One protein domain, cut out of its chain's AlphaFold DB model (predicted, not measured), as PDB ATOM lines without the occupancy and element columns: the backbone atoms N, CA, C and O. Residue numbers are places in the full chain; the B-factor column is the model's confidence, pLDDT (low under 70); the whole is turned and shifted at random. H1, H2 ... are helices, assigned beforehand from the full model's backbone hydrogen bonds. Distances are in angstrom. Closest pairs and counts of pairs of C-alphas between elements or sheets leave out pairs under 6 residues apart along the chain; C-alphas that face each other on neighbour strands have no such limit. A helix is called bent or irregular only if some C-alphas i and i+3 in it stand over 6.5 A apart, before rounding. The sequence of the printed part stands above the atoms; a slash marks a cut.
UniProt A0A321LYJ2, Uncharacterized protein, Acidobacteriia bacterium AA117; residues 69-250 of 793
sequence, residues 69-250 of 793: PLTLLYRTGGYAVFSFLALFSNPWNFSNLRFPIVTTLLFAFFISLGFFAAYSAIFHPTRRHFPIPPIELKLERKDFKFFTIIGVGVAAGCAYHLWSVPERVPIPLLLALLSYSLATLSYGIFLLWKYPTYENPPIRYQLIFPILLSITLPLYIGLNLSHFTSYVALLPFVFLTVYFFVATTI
ATOM      1  N   PRO A  69      49.410 -57.539 -28.998       62.41
ATOM      2  CA  PRO A  69      48.159 -56.789 -28.891       62.41
ATOM      3  C   PRO A  69      48.305 -55.455 -28.153       62.41
ATOM      4  O   PRO A  69      47.619 -54.494 -28.498       62.41
ATOM      5  N   LEU A  70      49.210 -55.378 -27.170       62.06
ATOM      6  CA  LEU A  70      49.520 -54.140 -26.463       62.06
ATOM      7  C   LEU A  70      50.190 -53.142 -27.409       62.06
ATOM      8  O   LEU A  70      49.718 -52.014 -27.504       62.06
ATOM      9  N   THR A  71      51.201 -53.544 -28.178       65.50
ATOM     10  CA  THR A  71      51.856 -52.694 -29.188       65.50
ATOM     11  C   THR A  71      50.883 -52.189 -30.254       65.50
ATOM     12  O   THR A  71      50.893 -50.996 -30.576       65.50
ATOM     13  N   LEU A  72      49.976 -53.037 -30.754       69.25
ATOM     14  CA  LEU A  72      48.929 -52.623 -31.698       69.25
ATOM     15  C   LEU A  72      47.997 -51.561 -31.088       69.25
ATOM     16  O   LEU A  72      47.645 -50.571 -31.745       69.25
ATOM     17  N   LEU A  73      47.611 -51.753 -29.825       68.06
ATOM     18  CA  LEU A  73      46.714 -50.860 -29.099       68.06
ATOM     19  C   LEU A  73      47.407 -49.543 -28.728       68.06
ATOM     20  O   LEU A  73      46.812 -48.480 -28.892       68.06
ATOM     21  N   TYR A  74      48.683 -49.584 -28.339       68.50
ATOM     22  CA  TYR A  74      49.512 -48.401 -28.104       68.50
ATOM     23  C   TYR A  74      49.706 -47.588 -29.376       68.50
ATOM     24  O   TYR A  74      49.536 -46.367 -29.363       68.50
ATOM     25  N   ARG A  75      50.019 -48.248 -30.495       71.38
ATOM     26  CA  ARG A  75      50.243 -47.562 -31.764       71.38
ATOM     27  C   ARG A  75      48.960 -46.919 -32.290       71.38
ATOM     28  O   ARG A  75      48.970 -45.744 -32.653       71.38
ATOM     29  N   THR A  76      47.855 -47.661 -32.298       76.31
ATOM     30  CA  THR A  76      46.545 -47.162 -32.754       76.31
ATOM     31  C   THR A  76      46.016 -46.074 -31.815       76.31
ATOM     32  O   THR A  76      45.613 -44.996 -32.259       76.31
ATOM     33  N   GLY A  77      46.089 -46.317 -30.504       73.69
ATOM     34  CA  GLY A  77      45.678 -45.382 -29.461       73.69
ATOM     35  C   GLY A  77      46.487 -44.086 -29.471       73.69
ATOM     36  O   GLY A  77      45.914 -43.012 -29.318       73.69
ATOM     37  N   GLY A  78      47.793 -44.155 -29.747       71.25
ATOM     38  CA  GLY A  78      48.671 -42.987 -29.819       71.25
ATOM     39  C   GLY A  78      48.251 -41.959 -30.873       71.25
ATOM     40  O   GLY A  78      48.454 -40.765 -30.668       71.25
ATOM     41  N   TYR A  79      47.630 -42.384 -31.977       77.06
ATOM     42  CA  TYR A  79      47.043 -41.467 -32.961       77.06
ATOM     43  C   TYR A  79      45.609 -41.062 -32.603       77.06
ATOM     44  O   TYR A  79      45.247 -39.892 -32.744       77.06
ATOM     45  N   ALA A  80      44.808 -42.003 -32.098       83.31
ATOM     46  CA  ALA A  80      43.414 -41.759 -31.746       83.31
ATOM     47  C   ALA A  80      43.259 -40.745 -30.595       83.31
ATOM     48  O   ALA A  80      42.362 -39.904 -30.637       83.31
ATOM     49  N   VAL A  81      44.153 -40.756 -29.599       78.69
ATOM     50  CA  VAL A  81      44.097 -39.851 -28.434       78.69
ATOM     51  C   VAL A  81      44.127 -38.376 -28.841       78.69
ATOM     52  O   VAL A  81      43.379 -37.580 -28.279       78.69
ATOM     53  N   PHE A  82      44.918 -37.991 -29.845       77.81
ATOM     54  CA  PHE A  82      44.940 -36.601 -30.316       77.81
ATOM     55  C   PHE A  82      43.623 -36.192 -30.971       77.81
ATOM     56  O   PHE A  82      43.145 -35.085 -30.746       77.81
ATOM     57  N   SER A  83      43.007 -37.100 -31.729       85.12
ATOM     58  CA  SER A  83      41.696 -36.872 -32.341       85.12
ATOM     59  C   SER A  83      40.590 -36.753 -31.298       85.12
ATOM     60  O   SER A  83      39.742 -35.867 -31.385       85.12
ATOM     61  N   PHE A  84      40.643 -37.602 -30.267       83.12
ATOM     62  CA  PHE A  84      39.756 -37.526 -29.115       83.12
ATOM     63  C   PHE A  84      39.881 -36.161 -28.432       83.12
ATOM     64  O   PHE A  84      38.908 -35.422 -28.323       83.12
ATOM     65  N   LEU A  85      41.092 -35.768 -28.039       77.88
ATOM     66  CA  LEU A  85      41.319 -34.489 -27.359       77.88
ATOM     67  C   LEU A  85      40.959 -33.282 -28.224       77.88
ATOM     68  O   LEU A  85      40.495 -32.279 -27.694       77.88
ATOM     69  N   ALA A  86      41.131 -33.386 -29.540       82.62
ATOM     70  CA  ALA A  86      40.706 -32.375 -30.493       82.62
ATOM     71  C   ALA A  86      39.170 -32.252 -30.569       82.62
ATOM     72  O   ALA A  86      38.656 -31.140 -30.491       82.62
ATOM     73  N   LEU A  87      38.425 -33.365 -30.642       82.50
ATOM     74  CA  LEU A  87      36.950 -33.352 -30.597       82.50
ATOM     75  C   LEU A  87      36.415 -32.782 -29.277       82.50
ATOM     76  O   LEU A  87      35.408 -32.077 -29.262       82.50
ATOM     77  N   PHE A  88      37.107 -33.073 -28.176       77.06
ATOM     78  CA  PHE A  88      36.755 -32.628 -26.828       77.06
ATOM     79  C   PHE A  88      37.526 -31.370 -26.388       77.06
ATOM     80  O   PHE A  88      37.576 -31.061 -25.199       77.06
ATOM     81  N   SER A  89      38.097 -30.607 -27.327       73.69
ATOM     82  CA  SER A  89      38.950 -29.447 -27.023       73.69
ATOM     83  C   SER A  89      38.186 -28.222 -26.510       73.69
ATOM     84  O   SER A  89      38.787 -27.173 -26.285       73.69
ATOM     85  N   ASN A  90      36.862 -28.302 -26.404       66.88
ATOM     86  CA  ASN A  90      35.996 -27.208 -25.992       66.88
ATOM     87  C   ASN A  90      35.415 -27.501 -24.611       66.88
ATOM     88  O   ASN A  90      34.528 -28.351 -24.497       66.88
ATOM     89  N   PRO A  91      35.891 -26.815 -23.563       47.56
ATOM     90  CA  PRO A  91      35.348 -26.959 -22.238       47.56
ATOM     91  C   PRO A  91      34.232 -25.930 -22.048       47.56
ATOM     92  O   PRO A  91      34.288 -25.049 -21.197       47.56
ATOM     93  N   TRP A  92      33.085 -26.209 -22.661       43.50
ATOM     94  CA  TRP A  92      31.923 -26.162 -21.784       43.50
ATOM     95  C   TRP A  92      32.270 -27.102 -20.644       43.50
ATOM     96  O   TRP A  92      32.653 -28.245 -20.903       43.50
ATOM     97  N   ASN A  93      32.221 -26.587 -19.411       40.94
ATOM     98  CA  ASN A  93      32.056 -27.366 -18.192       40.94
ATOM     99  C   ASN A  93      31.544 -28.750 -18.622       40.94
ATOM    100  O   ASN A  93      30.457 -28.806 -19.187       40.94
ATOM    101  N   PHE A  94      32.280 -29.862 -18.484       42.81
ATOM    102  CA  PHE A  94      31.672 -31.189 -18.769       42.81
ATOM    103  C   PHE A  94      30.334 -31.337 -18.014       42.81
ATOM    104  O   PHE A  94      29.395 -32.002 -18.425       42.81
ATOM    105  N   SER A  95      30.266 -30.545 -16.956       37.75
ATOM    106  CA  SER A  95      29.162 -30.018 -16.198       37.75
ATOM    107  C   SER A  95      28.017 -29.210 -16.917       37.75
ATOM    108  O   SER A  95      27.038 -28.841 -16.287       37.75
ATOM    109  N   ASN A  96      28.042 -28.919 -18.212       41.88
ATOM    110  CA  ASN A  96      27.028 -28.138 -18.953       41.88
ATOM    111  C   ASN A  96      26.851 -28.628 -20.404       41.88
ATOM    112  O   ASN A  96      25.911 -28.207 -21.080       41.88
ATOM    113  N   LEU A  97      27.732 -29.505 -20.905       53.91
ATOM    114  CA  LEU A  97      27.523 -30.184 -22.182       53.91
ATOM    115  C   LEU A  97      26.296 -31.088 -22.076       53.91
ATOM    116  O   LEU A  97      26.255 -32.013 -21.266       53.91
ATOM    117  N   ARG A  98      25.294 -30.817 -22.916       63.03
ATOM    118  CA  ARG A  98      24.102 -31.660 -22.994       63.03
ATOM    119  C   ARG A  98      24.526 -33.061 -23.408       63.03
ATOM    120  O   ARG A  98      25.247 -33.237 -24.393       63.03
ATOM    121  N   PHE A  99      24.059 -34.046 -22.656       65.38
ATOM    122  CA  PHE A  99      24.423 -35.447 -22.826       65.38
ATOM    123  C   PHE A  99      24.318 -35.946 -24.287       65.38
ATOM    124  O   PHE A  99      25.280 -36.557 -24.753       65.38
ATOM    125  N   PRO A 100      23.274 -35.597 -25.077       71.31
ATOM    126  CA  PRO A 100      23.184 -36.002 -26.486       71.31
ATOM    127  C   PRO A 100      24.368 -35.561 -27.360       71.31
ATOM    128  O   PRO A 100      24.796 -36.289 -28.257       71.31
ATOM    129  N   ILE A 101      24.939 -34.382 -27.103       73.75
ATOM    130  CA  ILE A 101      26.081 -33.865 -27.872       73.75
ATOM    131  C   ILE A 101      27.312 -34.733 -27.611       73.75
ATOM    132  O   ILE A 101      27.976 -35.164 -28.550       73.75
ATOM    133  N   VAL A 102      27.573 -35.056 -26.343       72.88
ATOM    134  CA  VAL A 102      28.691 -35.915 -25.936       72.88
ATOM    135  C   VAL A 102      28.561 -37.308 -26.547       72.88
ATOM    136  O   VAL A 102      29.519 -37.820 -27.121       72.88
ATOM    137  N   THR A 103      27.365 -37.899 -26.486       74.56
ATOM    138  CA  THR A 103      27.081 -39.206 -27.092       74.56
ATOM    139  C   THR A 103      27.338 -39.198 -28.602       74.56
ATOM    140  O   THR A 103      27.895 -40.156 -29.132       74.56
ATOM    141  N   THR A 104      27.011 -38.103 -29.292       80.56
ATOM    142  CA  THR A 104      27.240 -37.961 -30.743       80.56
ATOM    143  C   THR A 104      28.724 -37.765 -31.085       80.56
ATOM    144  O   THR A 104      29.204 -38.285 -32.091       80.56
ATOM    145  N   LEU A 105      29.490 -37.064 -30.241       83.12
ATOM    146  CA  LEU A 105      30.943 -36.934 -30.408       83.12
ATOM    147  C   LEU A 105      31.661 -38.272 -30.208       83.12
ATOM    148  O   LEU A 105      32.526 -38.631 -31.006       83.12
ATOM    149  N   LEU A 106      31.264 -39.034 -29.181       80.38
ATOM    150  CA  LEU A 106      31.780 -40.384 -28.946       80.38
ATOM    151  C   LEU A 106      31.448 -41.309 -30.117       80.38
ATOM    152  O   LEU A 106      32.343 -41.983 -30.617       80.38
ATOM    153  N   PHE A 107      30.202 -41.285 -30.601       84.06
ATOM    154  CA  PHE A 107      29.786 -42.014 -31.802       84.06
ATOM    155  C   PHE A 107      30.754 -41.774 -32.968       84.06
ATOM    156  O   PHE A 107      31.276 -42.722 -33.556       84.06
ATOM    157  N   ALA A 108      31.053 -40.507 -33.262       86.56
ATOM    158  CA  ALA A 108      31.901 -40.154 -34.391       86.56
ATOM    159  C   ALA A 108      33.364 -40.589 -34.203       86.56
ATOM    160  O   ALA A 108      33.995 -41.050 -35.157       86.56
ATOM    161  N   PHE A 109      33.886 -40.473 -32.976       87.19
ATOM    162  CA  PHE A 109      35.233 -40.909 -32.600       87.19
ATOM    163  C   PHE A 109      35.409 -42.431 -32.694       87.19
ATOM    164  O   PHE A 109      36.395 -42.915 -33.242       87.19
ATOM    165  N   PHE A 110      34.451 -43.209 -32.189       85.38
ATOM    166  CA  PHE A 110      34.564 -44.666 -32.199       85.38
ATOM    167  C   PHE A 110      34.532 -45.235 -33.623       85.38
ATOM    168  O   PHE A 110      35.279 -46.167 -33.920       85.38
ATOM    169  N   ILE A 111      33.761 -44.632 -34.535       87.12
ATOM    170  CA  ILE A 111      33.775 -45.011 -35.957       87.12
ATOM    171  C   ILE A 111      35.148 -44.749 -36.603       87.12
ATOM    172  O   ILE A 111      35.569 -45.513 -37.475       87.12
ATOM    173  N   SER A 112      35.890 -43.724 -36.169       90.12
ATOM    174  CA  SER A 112      37.201 -43.399 -36.747       90.12
ATOM    175  C   SER A 112      38.352 -44.293 -36.253       90.12
ATOM    176  O   SER A 112      39.448 -44.228 -36.812       90.12
ATOM    177  N   LEU A 113      38.131 -45.205 -35.294       87.62
ATOM    178  CA  LEU A 113      39.168 -46.136 -34.811       87.62
ATOM    179  C   LEU A 113      39.739 -47.035 -35.913       87.62
ATOM    180  O   LEU A 113      40.949 -47.261 -35.954       87.62
ATOM    181  N   GLY A 114      38.900 -47.492 -36.850       88.44
ATOM    182  CA  GLY A 114      39.362 -48.259 -38.012       88.44
ATOM    183  C   GLY A 114      40.375 -47.473 -38.852       88.44
ATOM    184  O   GLY A 114      41.406 -48.009 -39.256       88.44
ATOM    185  N   PHE A 115      40.146 -46.172 -39.049       91.25
ATOM    186  CA  PHE A 115      41.089 -45.299 -39.749       91.25
ATOM    187  C   PHE A 115      42.441 -45.207 -39.034       91.25
ATOM    188  O   PHE A 115      43.469 -45.311 -39.699       91.25
ATOM    189  N   PHE A 116      42.466 -45.065 -37.706       88.00
ATOM    190  CA  PHE A 116      43.725 -45.008 -36.955       88.00
ATOM    191  C   PHE A 116      44.512 -46.317 -37.028       88.00
ATOM    192  O   PHE A 116      45.735 -46.276 -37.176       88.00
ATOM    193  N   ALA A 117      43.822 -47.461 -37.011       85.75
ATOM    194  CA  ALA A 117      44.452 -48.762 -37.210       85.75
ATOM    195  C   ALA A 117      45.109 -48.841 -38.601       85.75
ATOM    196  O   ALA A 117      46.314 -49.079 -38.694       85.75
ATOM    197  N   ALA A 118      44.359 -48.514 -39.664       87.75
ATOM    198  CA  ALA A 118      44.866 -48.478 -41.041       87.75
ATOM    199  C   ALA A 118      46.026 -47.490 -41.234       87.75
ATOM    200  O   ALA A 118      47.010 -47.801 -41.905       87.75
ATOM    201  N   TYR A 119      45.924 -46.296 -40.651       85.31
ATOM    202  CA  TYR A 119      46.968 -45.279 -40.726       85.31
ATOM    203  C   TYR A 119      48.254 -45.757 -40.056       85.31
ATOM    204  O   TYR A 119      49.335 -45.665 -40.638       85.31
ATOM    205  N   SER A 120      48.132 -46.329 -38.857       80.00
ATOM    206  CA  SER A 120      49.275 -46.828 -38.103       80.00
ATOM    207  C   SER A 120      49.981 -48.007 -38.778       80.00
ATOM    208  O   SER A 120      51.201 -48.123 -38.674       80.00
ATOM    209  N   ALA A 121      49.219 -48.842 -39.489       77.94
ATOM    210  CA  ALA A 121      49.729 -49.954 -40.277       77.94
ATOM    211  C   ALA A 121      50.588 -49.459 -41.446       77.94
ATOM    212  O   ALA A 121      51.726 -49.882 -41.623       77.94
ATOM    213  N   ILE A 122      50.061 -48.526 -42.240       78.94
ATOM    214  CA  ILE A 122      50.727 -48.066 -43.464       78.94
ATOM    215  C   ILE A 122      51.944 -47.181 -43.177       78.94
ATOM    216  O   ILE A 122      52.955 -47.304 -43.866       78.94
ATOM    217  N   PHE A 123      51.860 -46.297 -42.181       73.81
ATOM    218  CA  PHE A 123      52.879 -45.274 -41.910       73.81
ATOM    219  C   PHE A 123      53.774 -45.613 -40.714       73.81
ATOM    220  O   PHE A 123      54.285 -44.724 -40.033       73.81
ATOM    221  N   HIS A 124      53.968 -46.905 -40.449       65.06
ATOM    222  CA  HIS A 124      54.897 -47.368 -39.425       65.06
ATOM    223  C   HIS A 124      56.343 -46.922 -39.734       65.06
ATOM    224  O   HIS A 124      56.731 -46.935 -40.901       65.06
ATOM    225  N   PRO A 125      57.178 -46.580 -38.730       53.75
ATOM    226  CA  PRO A 125      58.560 -46.127 -38.937       53.75
ATOM    227  C   PRO A 125      59.515 -47.146 -39.589       53.75
ATOM    228  O   PRO A 125      60.674 -46.817 -39.836       53.75
ATOM    229  N   THR A 126      59.071 -48.371 -39.875       55.06
ATOM    230  CA  THR A 126      59.849 -49.366 -40.622       55.06
ATOM    231  C   THR A 126      59.646 -49.193 -42.130       55.06
ATOM    232  O   THR A 126      58.519 -49.034 -42.599       55.06
ATOM    233  N   ARG A 127      60.733 -49.236 -42.920       53.03
ATOM    234  CA  ARG A 127      60.640 -49.228 -44.392       53.03
ATOM    235  C   ARG A 127      59.773 -50.407 -44.843       53.03
ATOM    236  O   ARG A 127      60.167 -51.554 -44.664       53.03
ATOM    237  N   ARG A 128      58.619 -50.118 -45.450       63.75
ATOM    238  CA  ARG A 128      57.822 -51.106 -46.187       63.75
ATOM    239  C   ARG A 128      58.162 -51.027 -47.669       63.75
ATOM    240  O   ARG A 128      58.245 -49.934 -48.232       63.75
ATOM    241  N   HIS A 129      58.353 -52.183 -48.294       65.88
ATOM    242  CA  HIS A 129      58.477 -52.276 -49.742       65.88
ATOM    243  C   HIS A 129      57.083 -52.218 -50.377       65.88
ATOM    244  O   HIS A 129      56.134 -52.812 -49.866       65.88
ATOM    245  N   PHE A 130      56.960 -51.462 -51.468       70.62
ATOM    246  CA  PHE A 130      55.730 -51.346 -52.246       70.62
ATOM    247  C   PHE A 130      55.907 -52.047 -53.602       70.62
ATOM    248  O   PHE A 130      56.985 -51.923 -54.186       70.62
ATOM    249  N   PRO A 131      54.880 -52.747 -54.120       77.69
ATOM    250  CA  PRO A 131      53.577 -52.996 -53.493       77.69
ATOM    251  C   PRO A 131      53.676 -53.937 -52.275       77.69
ATOM    252  O   PRO A 131      54.507 -54.840 -52.249       77.69
ATOM    253  N   ILE A 132      52.834 -53.721 -51.256       79.62
ATOM    254  CA  ILE A 132      52.887 -54.519 -50.015       79.62
ATOM    255  C   ILE A 132      52.341 -55.934 -50.295       79.62
ATOM    256  O   ILE A 132      51.235 -56.044 -50.843       79.62
ATOM    257  N   PRO A 133      53.043 -57.014 -49.896       80.50
ATOM    258  CA  PRO A 133      52.593 -58.385 -50.123       80.50
ATOM    259  C   PRO A 133      51.183 -58.667 -49.561       80.50
ATOM    260  O   PRO A 133      50.849 -58.229 -48.453       80.50
ATOM    261  N   PRO A 134      50.344 -59.465 -50.256       80.44
ATOM    262  CA  PRO A 134      48.989 -59.787 -49.795       80.44
ATOM    263  C   PRO A 134      48.924 -60.453 -48.412       80.44
ATOM    264  O   PRO A 134      47.930 -60.289 -47.701       80.44
ATOM    265  N   ILE A 135      49.964 -61.202 -48.034       76.94
ATOM    266  CA  ILE A 135      50.060 -61.911 -46.749       76.94
ATOM    267  C   ILE A 135      50.177 -60.909 -45.592       76.94
ATOM    268  O   ILE A 135      49.412 -61.008 -44.633       76.94
ATOM    269  N   GLU A 136      51.039 -59.897 -45.726       74.62
ATOM    270  CA  GLU A 136      51.201 -58.822 -44.737       74.62
ATOM    271  C   GLU A 136      49.910 -57.998 -44.592       74.62
ATOM    272  O   GLU A 136      49.437 -57.738 -43.487       74.62
ATOM    273  N   LEU A 137      49.250 -57.672 -45.711       80.88
ATOM    274  CA  LEU A 137      47.988 -56.917 -45.708       80.88
ATOM    275  C   LEU A 137      46.812 -57.680 -45.092       80.88
ATOM    276  O   LEU A 137      45.849 -57.061 -44.630       80.88
ATOM    277  N   LYS A 138      46.837 -59.017 -45.105       81.62
ATOM    278  CA  LYS A 138      45.736 -59.836 -44.583       81.62
ATOM    279  C   LYS A 138      45.549 -59.636 -43.080       81.62
ATOM    280  O   LYS A 138      44.410 -59.668 -42.617       81.62
ATOM    281  N   LEU A 139      46.639 -59.433 -42.341       75.56
ATOM    282  CA  LEU A 139      46.618 -59.175 -40.900       75.56
ATOM    283  C   LEU A 139      46.135 -57.749 -40.610       75.56
ATOM    284  O   LEU A 139      45.147 -57.582 -39.904       75.56
ATOM    285  N   GLU A 140      46.696 -56.748 -41.289       83.12
ATOM    286  CA  GLU A 140      46.304 -55.338 -41.115       83.12
ATOM    287  C   GLU A 140      44.819 -55.093 -41.441       83.12
ATOM    288  O   GLU A 140      44.115 -54.335 -40.773       83.12
ATOM    289  N   ARG A 141      44.285 -55.794 -42.453       87.94
ATOM    290  CA  ARG A 141      42.852 -55.755 -42.793       87.94
ATOM    291  C   ARG A 141      41.968 -56.416 -41.735       87.94
ATOM    292  O   ARG A 141      40.804 -56.034 -41.616       87.94
ATOM    293  N   LYS A 142      42.467 -57.418 -41.000       82.56
ATOM    294  CA  LYS A 142      41.732 -58.009 -39.869       82.56
ATOM    295  C   LYS A 142      41.668 -57.026 -38.708       82.56
ATOM    296  O   LYS A 142      40.578 -56.830 -38.175       82.56
ATOM    297  N   ASP A 143      42.773 -56.359 -38.398       82.06
ATOM    298  CA  ASP A 143      42.833 -55.372 -37.319       82.06
ATOM    299  C   ASP A 143      41.944 -54.158 -37.631       82.06
ATOM    300  O   ASP A 143      41.138 -53.740 -36.799       82.06
ATOM    301  N   PHE A 144      41.957 -53.668 -38.877       87.69
ATOM    302  CA  PHE A 144      41.008 -52.649 -39.344       87.69
ATOM    303  C   PHE A 144      39.546 -53.062 -39.133       87.69
ATOM    304  O   PHE A 144      38.746 -52.280 -38.613       87.69
ATOM    305  N   LYS A 145      39.179 -54.289 -39.533       86.38
ATOM    306  CA  LYS A 145      37.814 -54.806 -39.354       86.38
ATOM    307  C   LYS A 145      37.449 -54.902 -37.878       86.38
ATOM    308  O   LYS A 145      36.350 -54.499 -37.522       86.38
ATOM    309  N   PHE A 146      38.362 -55.382 -37.037       84.19
ATOM    310  CA  PHE A 146      38.166 -55.480 -35.593       84.19
ATOM    311  C   PHE A 146      37.833 -54.115 -34.975       84.19
ATOM    312  O   PHE A 146      36.762 -53.958 -34.386       84.19
ATOM    313  N   PHE A 147      38.674 -53.098 -35.197       84.12
ATOM    314  CA  PHE A 147      38.427 -51.747 -34.678       84.12
ATOM    315  C   PHE A 147      37.170 -51.098 -35.272       84.12
ATOM    316  O   PHE A 147      36.458 -50.387 -34.566       84.12
ATOM    317  N   THR A 148      36.855 -51.369 -36.542       86.56
ATOM    318  CA  THR A 148      35.633 -50.857 -37.184       86.56
ATOM    319  C   THR A 148      34.373 -51.495 -36.594       86.56
ATOM    320  O   THR A 148      33.412 -50.785 -36.316       86.56
ATOM    321  N   ILE A 149      34.368 -52.812 -36.358       83.12
ATOM    322  CA  ILE A 149      33.231 -53.527 -35.753       83.12
ATOM    323  C   ILE A 149      32.989 -53.032 -34.328       83.12
ATOM    324  O   ILE A 149      31.847 -52.742 -33.975       83.12
ATOM    325  N   ILE A 150      34.054 -52.874 -33.533       80.06
ATOM    326  CA  ILE A 150      33.957 -52.275 -32.196       80.06
ATOM    327  C   ILE A 150      33.359 -50.873 -32.302       80.06
ATOM    328  O   ILE A 150      32.386 -50.571 -31.616       80.06
ATOM    329  N   GLY A 151      33.892 -50.044 -33.203       81.00
ATOM    330  CA  GLY A 151      33.415 -48.685 -33.428       81.00
ATOM    331  C   GLY A 151      31.923 -48.613 -33.755       81.00
ATOM    332  O   GLY A 151      31.191 -47.841 -33.137       81.00
ATOM    333  N   VAL A 152      31.457 -49.464 -34.675       81.56
ATOM    334  CA  VAL A 152      30.045 -49.572 -35.075       81.56
ATOM    335  C   VAL A 152      29.169 -50.096 -33.933       81.56
ATOM    336  O   VAL A 152      28.065 -49.592 -33.739       81.56
ATOM    337  N   GLY A 153      29.652 -51.058 -33.143       75.31
ATOM    338  CA  GLY A 153      28.937 -51.559 -31.967       75.31
ATOM    339  C   GLY A 153      28.705 -50.465 -30.921       75.31
ATOM    340  O   GLY A 153      27.579 -50.286 -30.454       75.31
ATOM    341  N   VAL A 154      29.743 -49.672 -30.618       74.69
ATOM    342  CA  VAL A 154      29.632 -48.532 -29.690       74.69
ATOM    343  C   VAL A 154      28.660 -47.495 -30.254       74.69
ATOM    344  O   VAL A 154      27.781 -46.998 -29.551       74.69
ATOM    345  N   ALA A 155      28.788 -47.208 -31.550       72.38
ATOM    346  CA  ALA A 155      27.952 -46.267 -32.277       72.38
ATOM    347  C   ALA A 155      26.462 -46.661 -32.270       72.38
ATOM    348  O   ALA A 155      25.606 -45.802 -32.054       72.38
ATOM    349  N   ALA A 156      26.134 -47.947 -32.424       72.56
ATOM    350  CA  ALA A 156      24.763 -48.446 -32.313       72.56
ATOM    351  C   ALA A 156      24.188 -48.230 -30.900       72.56
ATOM    352  O   ALA A 156      23.050 -47.781 -30.756       72.56
ATOM    353  N   GLY A 157      25.001 -48.457 -29.861       70.19
ATOM    354  CA  GLY A 157      24.647 -48.147 -28.473       70.19
ATOM    355  C   GLY A 157      24.372 -46.660 -28.239       70.19
ATOM    356  O   GLY A 157      23.366 -46.290 -27.632       70.19
ATOM    357  N   CYS A 158      25.233 -45.796 -28.780       70.75
ATOM    358  CA  CYS A 158      25.047 -44.348 -28.760       70.75
ATOM    359  C   CYS A 158      23.763 -43.917 -29.491       70.75
ATOM    360  O   CYS A 158      23.028 -43.076 -28.976       70.75
ATOM    361  N   ALA A 159      23.460 -44.503 -30.653       70.50
ATOM    362  CA  ALA A 159      22.267 -44.191 -31.442       70.50
ATOM    363  C   ALA A 159      20.966 -44.613 -30.739       70.50
ATOM    364  O   ALA A 159      20.024 -43.823 -30.669       70.50
ATOM    365  N   TYR A 160      20.932 -45.815 -30.153       72.12
ATOM    366  CA  TYR A 160      19.806 -46.276 -29.336       72.12
ATOM    367  C   TYR A 160      19.562 -45.345 -28.139       72.12
ATOM    368  O   TYR A 160      18.428 -44.971 -27.839       72.12
ATOM    369  N   HIS A 161      20.638 -44.896 -27.490       64.62
ATOM    370  CA  HIS A 161      20.531 -43.950 -26.387       64.62
ATOM    371  C   HIS A 161      20.028 -42.575 -26.859       64.62
ATOM    372  O   HIS A 161      19.172 -41.989 -26.196       64.62
ATOM    373  N   LEU A 162      20.500 -42.062 -27.998       69.88
ATOM    374  CA  LEU A 162      20.017 -40.800 -28.571       69.88
ATOM    375  C   LEU A 162      18.527 -40.861 -28.931       69.88
ATOM    376  O   LEU A 162      17.815 -39.888 -28.705       69.88
ATOM    377  N   TRP A 163      18.040 -42.012 -29.405       71.25
ATOM    378  CA  TRP A 163      16.615 -42.246 -29.666       71.25
ATOM    379  C   TRP A 163      15.755 -42.180 -28.394       71.25
ATOM    380  O   TRP A 163      14.590 -41.794 -28.434       71.25
ATOM    381  N   SER A 164      16.331 -42.544 -27.245       66.00
ATOM    382  CA  SER A 164      15.620 -42.593 -25.963       66.00
ATOM    383  C   SER A 164      15.537 -41.251 -25.216       66.00
ATOM    384  O   SER A 164      14.820 -41.163 -24.216       66.00
ATOM    385  N   VAL A 165      16.246 -40.213 -25.680       68.19
ATOM    386  CA  VAL A 165      16.334 -38.898 -25.023       68.19
ATOM    387  C   VAL A 165      15.515 -37.858 -25.811       68.19
ATOM    388  O   VAL A 165      15.647 -37.779 -27.028       68.19
ATOM    389  N   PRO A 166      14.679 -37.028 -25.152       56.53
ATOM    390  CA  PRO A 166      13.828 -36.048 -25.841       56.53
ATOM    391  C   PRO A 166      14.594 -34.856 -26.448       56.53
ATOM    392  O   PRO A 166      14.090 -34.193 -27.355       56.53
ATOM    393  N   GLU A 167      15.806 -34.563 -25.972       68.12
ATOM    394  CA  GLU A 167      16.647 -33.493 -26.515       68.12
ATOM    395  C   GLU A 167      17.281 -33.877 -27.861       68.12
ATOM    396  O   GLU A 167      18.011 -34.863 -27.965       68.12
ATOM    397  N   ARG A 168      17.063 -33.047 -28.888       73.94
ATOM    398  CA  ARG A 168      17.621 -33.256 -30.231       73.94
ATOM    399  C   ARG A 168      18.972 -32.562 -30.405       73.94
ATOM    400  O   ARG A 168      19.160 -31.418 -29.996       73.94
ATOM    401  N   VAL A 169      19.890 -33.248 -31.079       81.12
ATOM    402  CA  VAL A 169      21.187 -32.702 -31.503       81.12
ATOM    403  C   VAL A 169      20.980 -31.794 -32.726       81.12
ATOM    404  O   VAL A 169      20.196 -32.155 -33.608       81.12
ATOM    405  N   PRO A 170      21.659 -30.633 -32.826       86.19
ATOM    406  CA  PRO A 170      21.568 -29.778 -34.007       86.19
ATOM    407  C   PRO A 170      21.935 -30.528 -35.294       86.19
ATOM    408  O   PRO A 170      22.984 -31.171 -35.373       86.19
ATOM    409  N   ILE A 171      21.096 -30.402 -36.327       88.38
ATOM    410  CA  ILE A 171      21.301 -31.061 -37.628       88.38
ATOM    411  C   ILE A 171      22.673 -30.721 -38.242       88.38
ATOM    412  O   ILE A 171      23.349 -31.651 -38.688       88.38
ATOM    413  N   PRO A 172      23.158 -29.459 -38.231       89.69
ATOM    414  CA  PRO A 172      24.479 -29.146 -38.777       89.69
ATOM    415  C   PRO A 172      25.621 -29.884 -38.065       89.69
ATOM    416  O   PRO A 172      26.560 -30.323 -38.724       89.69
ATOM    417  N   LEU A 173      25.536 -30.074 -36.742       89.31
ATOM    418  CA  LEU A 173      26.532 -30.841 -35.985       89.31
ATOM    419  C   LEU A 173      26.515 -32.322 -36.379       89.31
ATOM    420  O   LEU A 173      27.568 -32.923 -36.585       89.31
ATOM    421  N   LEU A 174      25.318 -32.899 -36.515       88.62
ATOM    422  CA  LEU A 174      25.145 -34.288 -36.932       88.62
ATOM    423  C   LEU A 174      25.723 -34.521 -38.338       88.62
ATOM    424  O   LEU A 174      26.474 -35.472 -38.539       88.62
ATOM    425  N   LEU A 175      25.449 -33.619 -39.285       90.81
ATOM    426  CA  LEU A 175      26.012 -33.674 -40.638       90.81
ATOM    427  C   LEU A 175      27.541 -33.555 -40.643       90.81
ATOM    428  O   LEU A 175      28.202 -34.292 -41.375       90.81
ATOM    429  N   ALA A 176      28.114 -32.670 -39.821       91.94
ATOM    430  CA  ALA A 176      29.564 -32.518 -39.698       91.94
ATOM    431  C   ALA A 176      30.229 -33.806 -39.186       91.94
ATOM    432  O   ALA A 176      31.215 -34.274 -39.758       91.94
ATOM    433  N   LEU A 177      29.658 -34.406 -38.138       90.94
ATOM    434  CA  LEU A 177      30.177 -35.627 -37.524       90.94
ATOM    435  C   LEU A 177      30.009 -36.849 -38.431       90.94
ATOM    436  O   LEU A 177      30.953 -37.620 -38.575       90.94
ATOM    437  N   LEU A 178      28.871 -36.980 -39.119       90.19
ATOM    438  CA  LEU A 178      28.674 -38.013 -40.141       90.19
ATOM    439  C   LEU A 178      29.668 -37.864 -41.295       90.19
ATOM    440  O   LEU A 178      30.266 -38.851 -41.718       90.19
ATOM    441  N   SER A 179      29.891 -36.636 -41.772       90.50
ATOM    442  CA  SER A 179      30.869 -36.356 -42.832       90.50
ATOM    443  C   SER A 179      32.285 -36.737 -42.394       90.50
ATOM    444  O   SER A 179      33.016 -37.373 -43.151       90.50
ATOM    445  N   TYR A 180      32.664 -36.407 -41.155       92.56
ATOM    446  CA  TYR A 180      33.946 -36.795 -40.563       92.56
ATOM    447  C   TYR A 180      34.099 -38.323 -40.443       92.56
ATOM    448  O   TYR A 180      35.116 -38.881 -40.868       92.56
ATOM    449  N   SER A 181      33.085 -39.021 -39.924       90.94
ATOM    450  CA  SER A 181      33.090 -40.483 -39.796       90.94
ATOM    451  C   SER A 181      33.158 -41.184 -41.156       90.94
ATOM    452  O   SER A 181      33.941 -42.116 -41.333       90.94
ATOM    453  N   LEU A 182      32.402 -40.707 -42.149       90.62
ATOM    454  CA  LEU A 182      32.434 -41.258 -43.504       90.62
ATOM    455  C   LEU A 182      33.789 -41.014 -44.177       90.62
ATOM    456  O   LEU A 182      34.334 -41.925 -44.803       90.62
ATOM    457  N   ALA A 183      34.352 -39.811 -44.035       90.44
ATOM    458  CA  ALA A 183      35.643 -39.462 -44.615       90.44
ATOM    459  C   ALA A 183      36.785 -40.300 -44.019       90.44
ATOM    460  O   ALA A 183      37.605 -40.833 -44.767       90.44
ATOM    461  N   THR A 184      36.820 -40.471 -42.693       91.62
ATOM    462  CA  THR A 184      37.835 -41.301 -42.020       91.62
ATOM    463  C   THR A 184      37.719 -42.767 -42.424       91.62
ATOM    464  O   THR A 184      38.714 -43.354 -42.851       91.62
ATOM    465  N   LEU A 185      36.515 -43.347 -42.398       89.94
ATOM    466  CA  LEU A 185      36.292 -44.736 -42.802       89.94
ATOM    467  C   LEU A 185      36.667 -44.977 -44.273       89.94
ATOM    468  O   LEU A 185      37.405 -45.915 -44.579       89.94
ATOM    469  N   SER A 186      36.242 -44.087 -45.174       89.69
ATOM    470  CA  SER A 186      36.583 -44.158 -46.602       89.69
ATOM    471  C   SER A 186      38.093 -44.064 -46.832       89.69
ATOM    472  O   SER A 186      38.650 -44.809 -47.639       89.69
ATOM    473  N   TYR A 187      38.780 -43.185 -46.095       89.06
ATOM    474  CA  TYR A 187      40.230 -43.041 -46.198       89.06
ATOM    475  C   TYR A 187      40.972 -44.259 -45.624       89.06
ATOM    476  O   TYR A 187      41.951 -44.709 -46.214       89.06
ATOM    477  N   GLY A 188      40.486 -44.854 -44.529       89.44
ATOM    478  CA  GLY A 188      41.018 -46.110 -43.991       89.44
ATOM    479  C   GLY A 188      40.900 -47.275 -44.983       89.44
ATOM    480  O   GLY A 188      41.861 -48.020 -45.183       89.44
ATOM    481  N   ILE A 189      39.766 -47.378 -45.687       90.81
ATOM    482  CA  ILE A 189      39.580 -48.353 -46.774       90.81
ATOM    483  C   ILE A 189      40.559 -48.073 -47.921       90.81
ATOM    484  O   ILE A 189      41.233 -48.977 -48.415       90.81
ATOM    485  N   PHE A 190      40.700 -46.815 -48.336       88.75
ATOM    486  CA  PHE A 190      41.681 -46.445 -49.353       88.75
ATOM    487  C   PHE A 190      43.105 -46.893 -48.969       88.75
ATOM    488  O   PHE A 190      43.786 -47.507 -49.795       88.75
ATOM    489  N   LEU A 191      43.519 -46.661 -47.717       87.88
ATOM    490  CA  LEU A 191      44.857 -46.981 -47.209       87.88
ATOM    491  C   LEU A 191      45.202 -48.478 -47.223       87.88
ATOM    492  O   LEU A 191      46.362 -48.812 -47.438       87.88
ATOM    493  N   LEU A 192      44.241 -49.380 -47.018       88.81
ATOM    494  CA  LEU A 192      44.520 -50.825 -46.931       88.81
ATOM    495  C   LEU A 192      44.143 -51.624 -48.189       88.81
ATOM    496  O   LEU A 192      44.616 -52.754 -48.369       88.81
ATOM    497  N   TRP A 193      43.290 -51.076 -49.057       89.56
ATOM    498  CA  TRP A 193      42.824 -51.780 -50.259       89.56
ATOM    499  C   TRP A 193      43.410 -51.244 -51.560       89.56
ATOM    500  O   TRP A 193      43.736 -52.048 -52.427       89.56
ATOM    501  N   LYS A 194      43.566 -49.924 -51.704       87.00
ATOM    502  CA  LYS A 194      44.031 -49.304 -52.958       87.00
ATOM    503  C   LYS A 194      45.456 -48.785 -52.861       87.00
ATOM    504  O   LYS A 194      46.236 -48.891 -53.791       87.00
ATOM    505  N   TYR A 195      45.800 -48.197 -51.728       82.19
ATOM    506  CA  TYR A 195      47.099 -47.585 -51.532       82.19
ATOM    507  C   TYR A 195      48.293 -48.566 -51.595       82.19
ATOM    508  O   TYR A 195      49.295 -48.237 -52.230       82.19
ATOM    509  N   PRO A 196      48.209 -49.787 -51.034       84.69
ATOM    510  CA  PRO A 196      49.332 -50.721 -51.039       84.69
ATOM    511  C   PRO A 196      49.668 -51.299 -52.416       84.69
ATOM    512  O   PRO A 196      50.719 -51.914 -52.561       84.69
ATOM    513  N   THR A 197      48.786 -51.132 -53.410       83.88
ATOM    514  CA  THR A 197      48.967 -51.669 -54.766       83.88
ATOM    515  C   THR A 197      49.744 -50.726 -55.683       83.88
ATOM    516  O   THR A 197      49.997 -51.073 -56.831       83.88
ATOM    517  N   TYR A 198      50.085 -49.515 -55.232       80.38
ATOM    518  CA  TYR A 198      50.892 -48.592 -56.026       80.38
ATOM    519  C   TYR A 198      52.361 -49.020 -56.030       80.38
ATOM    520  O   TYR A 198      52.951 -49.167 -54.968       80.38
ATOM    521  N   GLU A 199      52.968 -49.114 -57.214       76.56
ATOM    522  CA  GLU A 199      54.421 -49.309 -57.362       76.56
ATOM    523  C   GLU A 199      55.208 -48.105 -56.827       76.56
ATOM    524  O   GLU A 199      56.203 -48.249 -56.127       76.56
ATOM    525  N   ASN A 200      54.716 -46.897 -57.121       69.94
ATOM    526  CA  ASN A 200      55.271 -45.632 -56.650       69.94
ATOM    527  C   ASN A 200      54.180 -44.852 -55.910       69.94
ATOM    528  O   ASN A 200      53.488 -44.025 -56.520       69.94
ATOM    529  N   PRO A 201      53.965 -45.125 -54.612       67.31
ATOM    530  CA  PRO A 201      52.873 -44.518 -53.878       67.31
ATOM    531  C   PRO A 201      52.971 -42.983 -53.886       67.31
ATOM    532  O   PRO A 201      54.016 -42.402 -53.575       67.31
ATOM    533  N   PRO A 202      51.883 -42.274 -54.225       62.56
ATOM    534  CA  PRO A 202      51.919 -40.826 -54.352       62.56
ATOM    535  C   PRO A 202      51.929 -40.150 -52.974       62.56
ATOM    536  O   PRO A 202      50.876 -39.925 -52.383       62.56
ATOM    537  N   ILE A 203      53.114 -39.759 -52.495       58.53
ATOM    538  CA  ILE A 203      53.366 -39.144 -51.164       58.53
ATOM    539  C   ILE A 203      52.531 -37.868 -50.908       58.53
ATOM    540  O   ILE A 203      52.335 -37.415 -49.787       58.53
ATOM    541  N   ARG A 204      52.000 -37.256 -51.962       56.47
ATOM    542  CA  ARG A 204      51.476 -35.888 -51.932       56.47
ATOM    543  C   ARG A 204      50.128 -35.733 -51.252       56.47
ATOM    544  O   ARG A 204      49.944 -34.797 -50.487       56.47
ATOM    545  N   TYR A 205      49.205 -36.649 -51.519       53.81
ATOM    546  CA  TYR A 205      47.888 -36.657 -50.878       53.81
ATOM    547  C   TYR A 205      48.016 -37.157 -49.423       53.81
ATOM    548  O   TYR A 205      47.253 -36.776 -48.543       53.81
ATOM    549  N   GLN A 206      49.048 -37.955 -49.143       59.84
ATOM    550  CA  GLN A 206      49.260 -38.599 -47.848       59.84
ATOM    551  C   GLN A 206      49.770 -37.669 -46.758       59.84
ATOM    552  O   GLN A 206      49.518 -37.937 -45.595       59.84
ATOM    553  N   LEU A 207      50.509 -36.612 -47.090       64.00
ATOM    554  CA  LEU A 207      51.059 -35.744 -46.046       64.00
ATOM    555  C   LEU A 207      49.989 -34.840 -45.435       64.00
ATOM    556  O   LEU A 207      50.089 -34.473 -44.272       64.00
ATOM    557  N   ILE A 208      48.965 -34.483 -46.210       77.12
ATOM    558  CA  ILE A 208      48.006 -33.450 -45.814       77.12
ATOM    559  C   ILE A 208      46.715 -34.075 -45.272       77.12
ATOM    560  O   ILE A 208      46.278 -33.721 -44.179       77.12
ATOM    561  N   PHE A 209      46.104 -35.032 -45.982       84.62
ATOM    562  CA  PHE A 209      44.776 -35.545 -45.607       84.62
ATOM    563  C   PHE A 209      44.719 -36.272 -44.261       84.62
ATOM    564  O   PHE A 209      43.768 -36.025 -43.523       84.62
ATOM    565  N   PRO A 210      45.702 -37.095 -43.865       85.31
ATOM    566  CA  PRO A 210      45.705 -37.680 -42.535       85.31
ATOM    567  C   PRO A 210      45.750 -36.631 -41.433       85.31
ATOM    568  O   PRO A 210      45.039 -36.796 -40.454       85.31
ATOM    569  N   ILE A 211      46.497 -35.535 -41.596       86.75
ATOM    570  CA  ILE A 211      46.517 -34.424 -40.629       86.75
ATOM    571  C   ILE A 211      45.142 -33.743 -40.585       86.75
ATOM    572  O   ILE A 211      44.587 -33.522 -39.503       86.75
ATOM    573  N   LEU A 212      44.569 -33.465 -41.763       90.19
ATOM    574  CA  LEU A 212      43.271 -32.803 -41.880       90.19
ATOM    575  C   LEU A 212      42.130 -33.633 -41.268       90.19
ATOM    576  O   LEU A 212      41.266 -33.094 -40.579       90.19
ATOM    577  N   LEU A 213      42.144 -34.949 -41.485       90.19
ATOM    578  CA  LEU A 213      41.152 -35.872 -40.943       90.19
ATOM    579  C   LEU A 213      41.409 -36.167 -39.461       90.19
ATOM    580  O   LEU A 213      40.487 -36.079 -38.665       90.19
ATOM    581  N   SER A 214      42.635 -36.495 -39.053       87.44
ATOM    582  CA  SER A 214      42.910 -36.952 -37.682       87.44
ATOM    583  C   SER A 214      42.869 -35.847 -36.630       87.44
ATOM    584  O   SER A 214      42.464 -36.129 -35.502       87.44
ATOM    585  N   ILE A 215      43.267 -34.618 -36.970       88.25
ATOM    586  CA  ILE A 215      43.391 -33.525 -35.996       88.25
ATOM    587  C   ILE A 215      42.581 -32.302 -36.426       88.25
ATOM    588  O   ILE A 215      41.835 -31.770 -35.610       88.25
ATOM    589  N   THR A 216      42.661 -31.857 -37.686       91.81
ATOM    590  CA  THR A 216      42.068 -30.560 -38.078       91.81
ATOM    591  C   THR A 216      40.550 -30.535 -37.993       91.81
ATOM    592  O   THR A 216      40.007 -29.624 -37.373       91.81
ATOM    593  N   LEU A 217      39.857 -31.500 -38.603       93.06
ATOM    594  CA  LEU A 217      38.396 -31.581 -38.544       93.06
ATOM    595  C   LEU A 217      37.892 -31.797 -37.105       93.06
ATOM    596  O   LEU A 217      37.058 -31.005 -36.671       93.06
ATOM    597  N   PRO A 218      38.417 -32.778 -36.342       91.25
ATOM    598  CA  PRO A 218      38.182 -32.918 -34.906       91.25
ATOM    599  C   PRO A 218      38.321 -31.615 -34.125       91.25
ATOM    600  O   PRO A 218      37.395 -31.224 -33.418       91.25
ATOM    601  N   LEU A 219      39.443 -30.916 -34.303       88.00
ATOM    602  CA  LEU A 219      39.754 -29.687 -33.583       88.00
ATOM    603  C   LEU A 219      38.818 -28.556 -34.008       88.00
ATOM    604  O   LEU A 219      38.317 -27.822 -33.167       88.00
ATOM    605  N   TYR A 220      38.522 -28.427 -35.301       90.62
ATOM    606  CA  TYR A 220      37.549 -27.458 -35.795       90.62
ATOM    607  C   TYR A 220      36.156 -27.703 -35.202       90.62
ATOM    608  O   TYR A 220      35.541 -26.758 -34.701       90.62
ATOM    609  N   ILE A 221      35.679 -28.955 -35.228       89.75
ATOM    610  CA  ILE A 221      34.382 -29.334 -34.659       89.75
ATOM    611  C   ILE A 221      34.358 -29.012 -33.166       89.75
ATOM    612  O   ILE A 221      33.460 -28.298 -32.720       89.75
ATOM    613  N   GLY A 222      35.366 -29.480 -32.421       84.31
ATOM    614  CA  GLY A 222      35.505 -29.237 -30.989       84.31
ATOM    615  C   GLY A 222      35.451 -27.746 -30.680       84.31
ATOM    616  O   GLY A 222      34.526 -27.277 -30.012       84.31
ATOM    617  N   LEU A 223      36.368 -26.962 -31.256       78.81
ATOM    618  CA  LEU A 223      36.479 -25.519 -31.016       78.81
ATOM    619  C   LEU A 223      35.203 -24.726 -31.351       78.81
ATOM    620  O   LEU A 223      35.022 -23.661 -30.764       78.81
ATOM    621  N   ASN A 224      34.341 -25.221 -32.250       82.12
ATOM    622  CA  ASN A 224      33.160 -24.511 -32.754       82.12
ATOM    623  C   ASN A 224      31.819 -25.173 -32.392       82.12
ATOM    624  O   ASN A 224      30.812 -24.818 -32.998       82.12
ATOM    625  N   LEU A 225      31.757 -26.088 -31.412       80.44
ATOM    626  CA  LEU A 225      30.512 -26.794 -31.040       80.44
ATOM    627  C   LEU A 225      29.287 -25.872 -30.890       80.44
ATOM    628  O   LEU A 225      28.213 -26.197 -31.393       80.44
ATOM    629  N   SER A 226      29.443 -24.703 -30.260       76.44
ATOM    630  CA  SER A 226      28.356 -23.727 -30.071       76.44
ATOM    631  C   SER A 226      27.878 -23.058 -31.366       76.44
ATOM    632  O   SER A 226      26.764 -22.544 -31.413       76.44
ATOM    633  N   HIS A 227      28.689 -23.075 -32.424       80.12
ATOM    634  CA  HIS A 227      28.378 -22.478 -33.720       80.12
ATOM    635  C   HIS A 227      27.651 -23.450 -34.673       80.12
ATOM    636  O   HIS A 227      27.116 -23.011 -35.692       80.12
ATOM    637  N   PHE A 228      27.570 -24.749 -34.350       84.12
ATOM    638  CA  PHE A 228      26.851 -25.755 -35.155       84.12
ATOM    639  C   PHE A 228      25.317 -25.708 -35.003       84.12
ATOM    640  O   PHE A 228      24.619 -26.697 -35.226       84.12
ATOM    641  N   THR A 229      24.767 -24.545 -34.663       81.56
ATOM    642  CA  THR A 229      23.340 -24.228 -34.807       81.56
ATOM    643  C   THR A 229      22.998 -23.734 -36.217       81.56
ATOM    644  O   THR A 229      21.835 -23.757 -36.608       81.56
ATOM    645  N   SER A 230      24.007 -23.334 -37.002       87.00
ATOM    646  CA  SER A 230      23.865 -22.829 -38.370       87.00
ATOM    647  C   SER A 230      24.567 -23.726 -39.390       87.00
ATOM    648  O   SER A 230      25.663 -24.233 -39.141       87.00
ATOM    649  N   TYR A 231      23.982 -23.855 -40.585       90.12
ATOM    650  CA  TYR A 231      24.601 -24.549 -41.723       90.12
ATOM    651  C   TYR A 231      25.891 -23.875 -42.213       90.12
ATOM    652  O   TYR A 231      26.721 -24.526 -42.840       90.12
ATOM    653  N   VAL A 232      26.115 -22.600 -41.873       88.38
ATOM    654  CA  VAL A 232      27.363 -21.882 -42.182       88.38
ATOM    655  C   VAL A 232      28.586 -22.578 -41.565       88.38
ATOM    656  O   VAL A 232      29.667 -22.554 -42.154       88.38
ATOM    657  N   ALA A 233      28.424 -23.277 -40.436       88.62
ATOM    658  CA  ALA A 233      29.497 -24.050 -39.809       88.62
ATOM    659  C   ALA A 233      29.995 -25.236 -40.658       88.62
ATOM    660  O   ALA A 233      31.080 -25.756 -40.411       88.62
ATOM    661  N   LEU A 234      29.249 -25.649 -41.689       92.88
ATOM    662  CA  LEU A 234      29.675 -26.688 -42.631       92.88
ATOM    663  C   LEU A 234      30.547 -26.147 -43.771       92.88
ATOM    664  O   LEU A 234      31.113 -26.933 -44.529       92.88
ATOM    665  N   LEU A 235      30.708 -24.825 -43.895       91.19
ATOM    666  CA  LEU A 235      31.476 -24.207 -44.976       91.19
ATOM    667  C   LEU A 235      32.913 -24.771 -45.102       91.19
ATOM    668  O   LEU A 235      33.322 -25.076 -46.226       91.19
ATOM    669  N   PRO A 236      33.671 -25.014 -44.012       91.62
ATOM    670  CA  PRO A 236      34.992 -25.629 -44.133       91.62
ATOM    671  C   PRO A 236      34.984 -27.065 -44.662       91.62
ATOM    672  O   PRO A 236      35.926 -27.460 -45.345       91.62
ATOM    673  N   PHE A 237      33.919 -27.835 -44.421       92.44
ATOM    674  CA  PHE A 237      33.766 -29.172 -45.003       92.44
ATOM    675  C   PHE A 237      33.575 -29.085 -46.517       92.44
ATOM    676  O   PHE A 237      34.150 -29.886 -47.254       92.44
ATOM    677  N   VAL A 238      32.840 -28.080 -47.004       88.75
ATOM    678  CA  VAL A 238      32.681 -27.851 -48.446       88.75
ATOM    679  C   VAL A 238      34.029 -27.497 -49.071       88.75
ATOM    680  O   VAL A 238      34.436 -28.120 -50.052       88.75
ATOM    681  N   PHE A 239      34.766 -26.564 -48.464       87.12
ATOM    682  CA  PHE A 239      36.097 -26.190 -48.937       87.12
ATOM    683  C   PHE A 239      37.076 -27.367 -48.951       87.12
ATOM    684  O   PHE A 239      37.785 -27.556 -49.940       87.12
ATOM    685  N   LEU A 240      37.097 -28.174 -47.889       89.31
ATOM    686  CA  LEU A 240      37.926 -29.372 -47.812       89.31
ATOM    687  C   LEU A 240      37.558 -30.392 -48.895       89.31
ATOM    688  O   LEU A 240      38.446 -30.995 -49.493       89.31
ATOM    689  N   THR A 241      36.264 -30.561 -49.175       85.12
ATOM    690  CA  THR A 241      35.774 -31.473 -50.220       85.12
ATOM    691  C   THR A 241      36.249 -31.039 -51.606       85.12
ATOM    692  O   THR A 241      36.809 -31.843 -52.351       85.12
ATOM    693  N   VAL A 242      36.093 -29.753 -51.940       82.88
ATOM    694  CA  VAL A 242      36.587 -29.184 -53.206       82.88
ATOM    695  C   VAL A 242      38.106 -29.320 -53.297       82.88
ATOM    696  O   VAL A 242      38.632 -29.759 -54.321       82.88
ATOM    697  N   TYR A 243      38.811 -29.000 -52.208       86.75
ATOM    698  CA  TYR A 243      40.258 -29.154 -52.130       86.75
ATOM    699  C   TYR A 243      40.684 -30.599 -52.396       86.75
ATOM    700  O   TYR A 243      41.605 -30.808 -53.180       86.75
ATOM    701  N   PHE A 244      39.997 -31.585 -51.809       84.06
ATOM    702  CA  PHE A 244      40.269 -33.006 -52.015       84.06
ATOM    703  C   PHE A 244      40.156 -33.412 -53.485       84.06
ATOM    704  O   PHE A 244      41.128 -33.917 -54.049       84.06
ATOM    705  N   PHE A 245      39.019 -33.146 -54.133       81.25
ATOM    706  CA  PHE A 245      38.821 -33.550 -55.528       81.25
ATOM    707  C   PHE A 245      39.865 -32.936 -56.462       81.25
ATOM    708  O   PHE A 245      40.470 -33.657 -57.255       81.25
ATOM    709  N   VAL A 246      40.163 -31.642 -56.320       77.75
ATOM    710  CA  VAL A 246      41.179 -30.988 -57.157       77.75
ATOM    711  C   VAL A 246      42.589 -31.475 -56.812       77.75
ATOM    712  O   VAL A 246      43.381 -31.744 -57.709       77.75
ATOM    713  N   ALA A 247      42.915 -31.676 -55.532       79.56
ATOM    714  CA  ALA A 247      44.229 -32.178 -55.137       79.56
ATOM    715  C   ALA A 247      44.534 -33.547 -55.765       79.56
ATOM    716  O   ALA A 247      45.674 -33.783 -56.162       79.56
ATOM    717  N   THR A 248      43.530 -34.423 -55.914       76.50
ATOM    718  CA  THR A 248      43.716 -35.757 -56.516       76.50
ATOM    719  C   THR A 248      44.041 -35.736 -58.013       76.50
ATOM    720  O   THR A 248      44.631 -36.696 -58.512       76.50
ATOM    721  N   THR A 249      43.725 -34.656 -58.737       76.00
ATOM    722  CA  THR A 249      44.033 -34.539 -60.175       76.00
ATOM    723  C   THR A 249      45.447 -34.000 -60.436       76.00
ATOM    724  O   THR A 249      45.987 -34.155 -61.536       76.00
ATOM    725  N   ILE A 250      46.103 -33.409 -59.428       73.25
ATOM    726  CA  ILE A 250      47.380 -32.704 -59.594       73.25
ATOM    727  C   ILE A 250      48.588 -33.657 -59.521       73.25
ATOM    728  O   ILE A 250      49.098 -34.027 -58.458       73.25
TER     729      ILE A 250
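AT A GLANCE: This is residues 69 to 250 of the 793 residues of an uncharacterized protein of Acidobacteriia bacterium AA117 (UniProt A0A321LYJ2). Look for long helices side by side in an up-and-down bundle, with H4 in the middle, H2 and H3 on one side of it and H5 and H6 on the other, while H1 crosses H2 and H5 obliquely. The printed part has 182 residues, with six named helices, H1 to H6 in chain order, and no named strand: all helix. It is compact, with a radius of gyration of the C-alphas of 17.1 A and spans of 52 by 38 by 24 A.

IN THESE COORDINATES: Find C-alpha 134 at (48.989, -59.787, -49.795); from there H3, residues 134 to 164, runs 44.5 A. H4, residues 171 to 197, covers 38.5 A and is only just irregular: C-alphas 193 and 196 are 6.6 A apart. H2, residues 99 to 122, was assigned as one helix by its hydrogen bonds but is bent, with C-alphas 111 and 114 6.8 A apart; its arms are H2a, 99 to 111, and H2b, 114 to 122. H5, residues 203 to 223, 29.6 A, and H6, residues 231 to 249, 28.6 A, are irregular, with 7.1 A between C-alphas 214 and 217 and 7.2 A between 233 and 236. H1, residues 69 to 87, begins at C-alpha 69 (48.159, -56.789, -28.891).

HOW THE PARTS SIT: H2a, H3, H4, H5 and H6 form the bundle, each running against the one before. H3 touches H2a with residues 148 to 162 alone, closest at the C-alphas of Gly 151 and Phe 110, 4.4 A. The hub, H4, touches H5 at a shallow tilt of 22 degrees, a hairpin; the closest C-alphas, Thr 184 and Leu 213, are 6.5 A apart. O i to N i+4 pairs are within hydrogen-bond range throughout H2a and H2b, and in 12 of 15 in H1, 25 of 27 in H3, 20 of 23 in H4, 12 of 17 in H5 and 11 of 15 in H6.

THE WHOLE: The C-alphas farthest apart, His 129 and Pro 166, are 53.2 A apart. The printed part has no cut; the links H1 to H2 and H2 to H3 are long. Confidence is under 70 in 36 residues, among them 90 to 99 and 200 to 207.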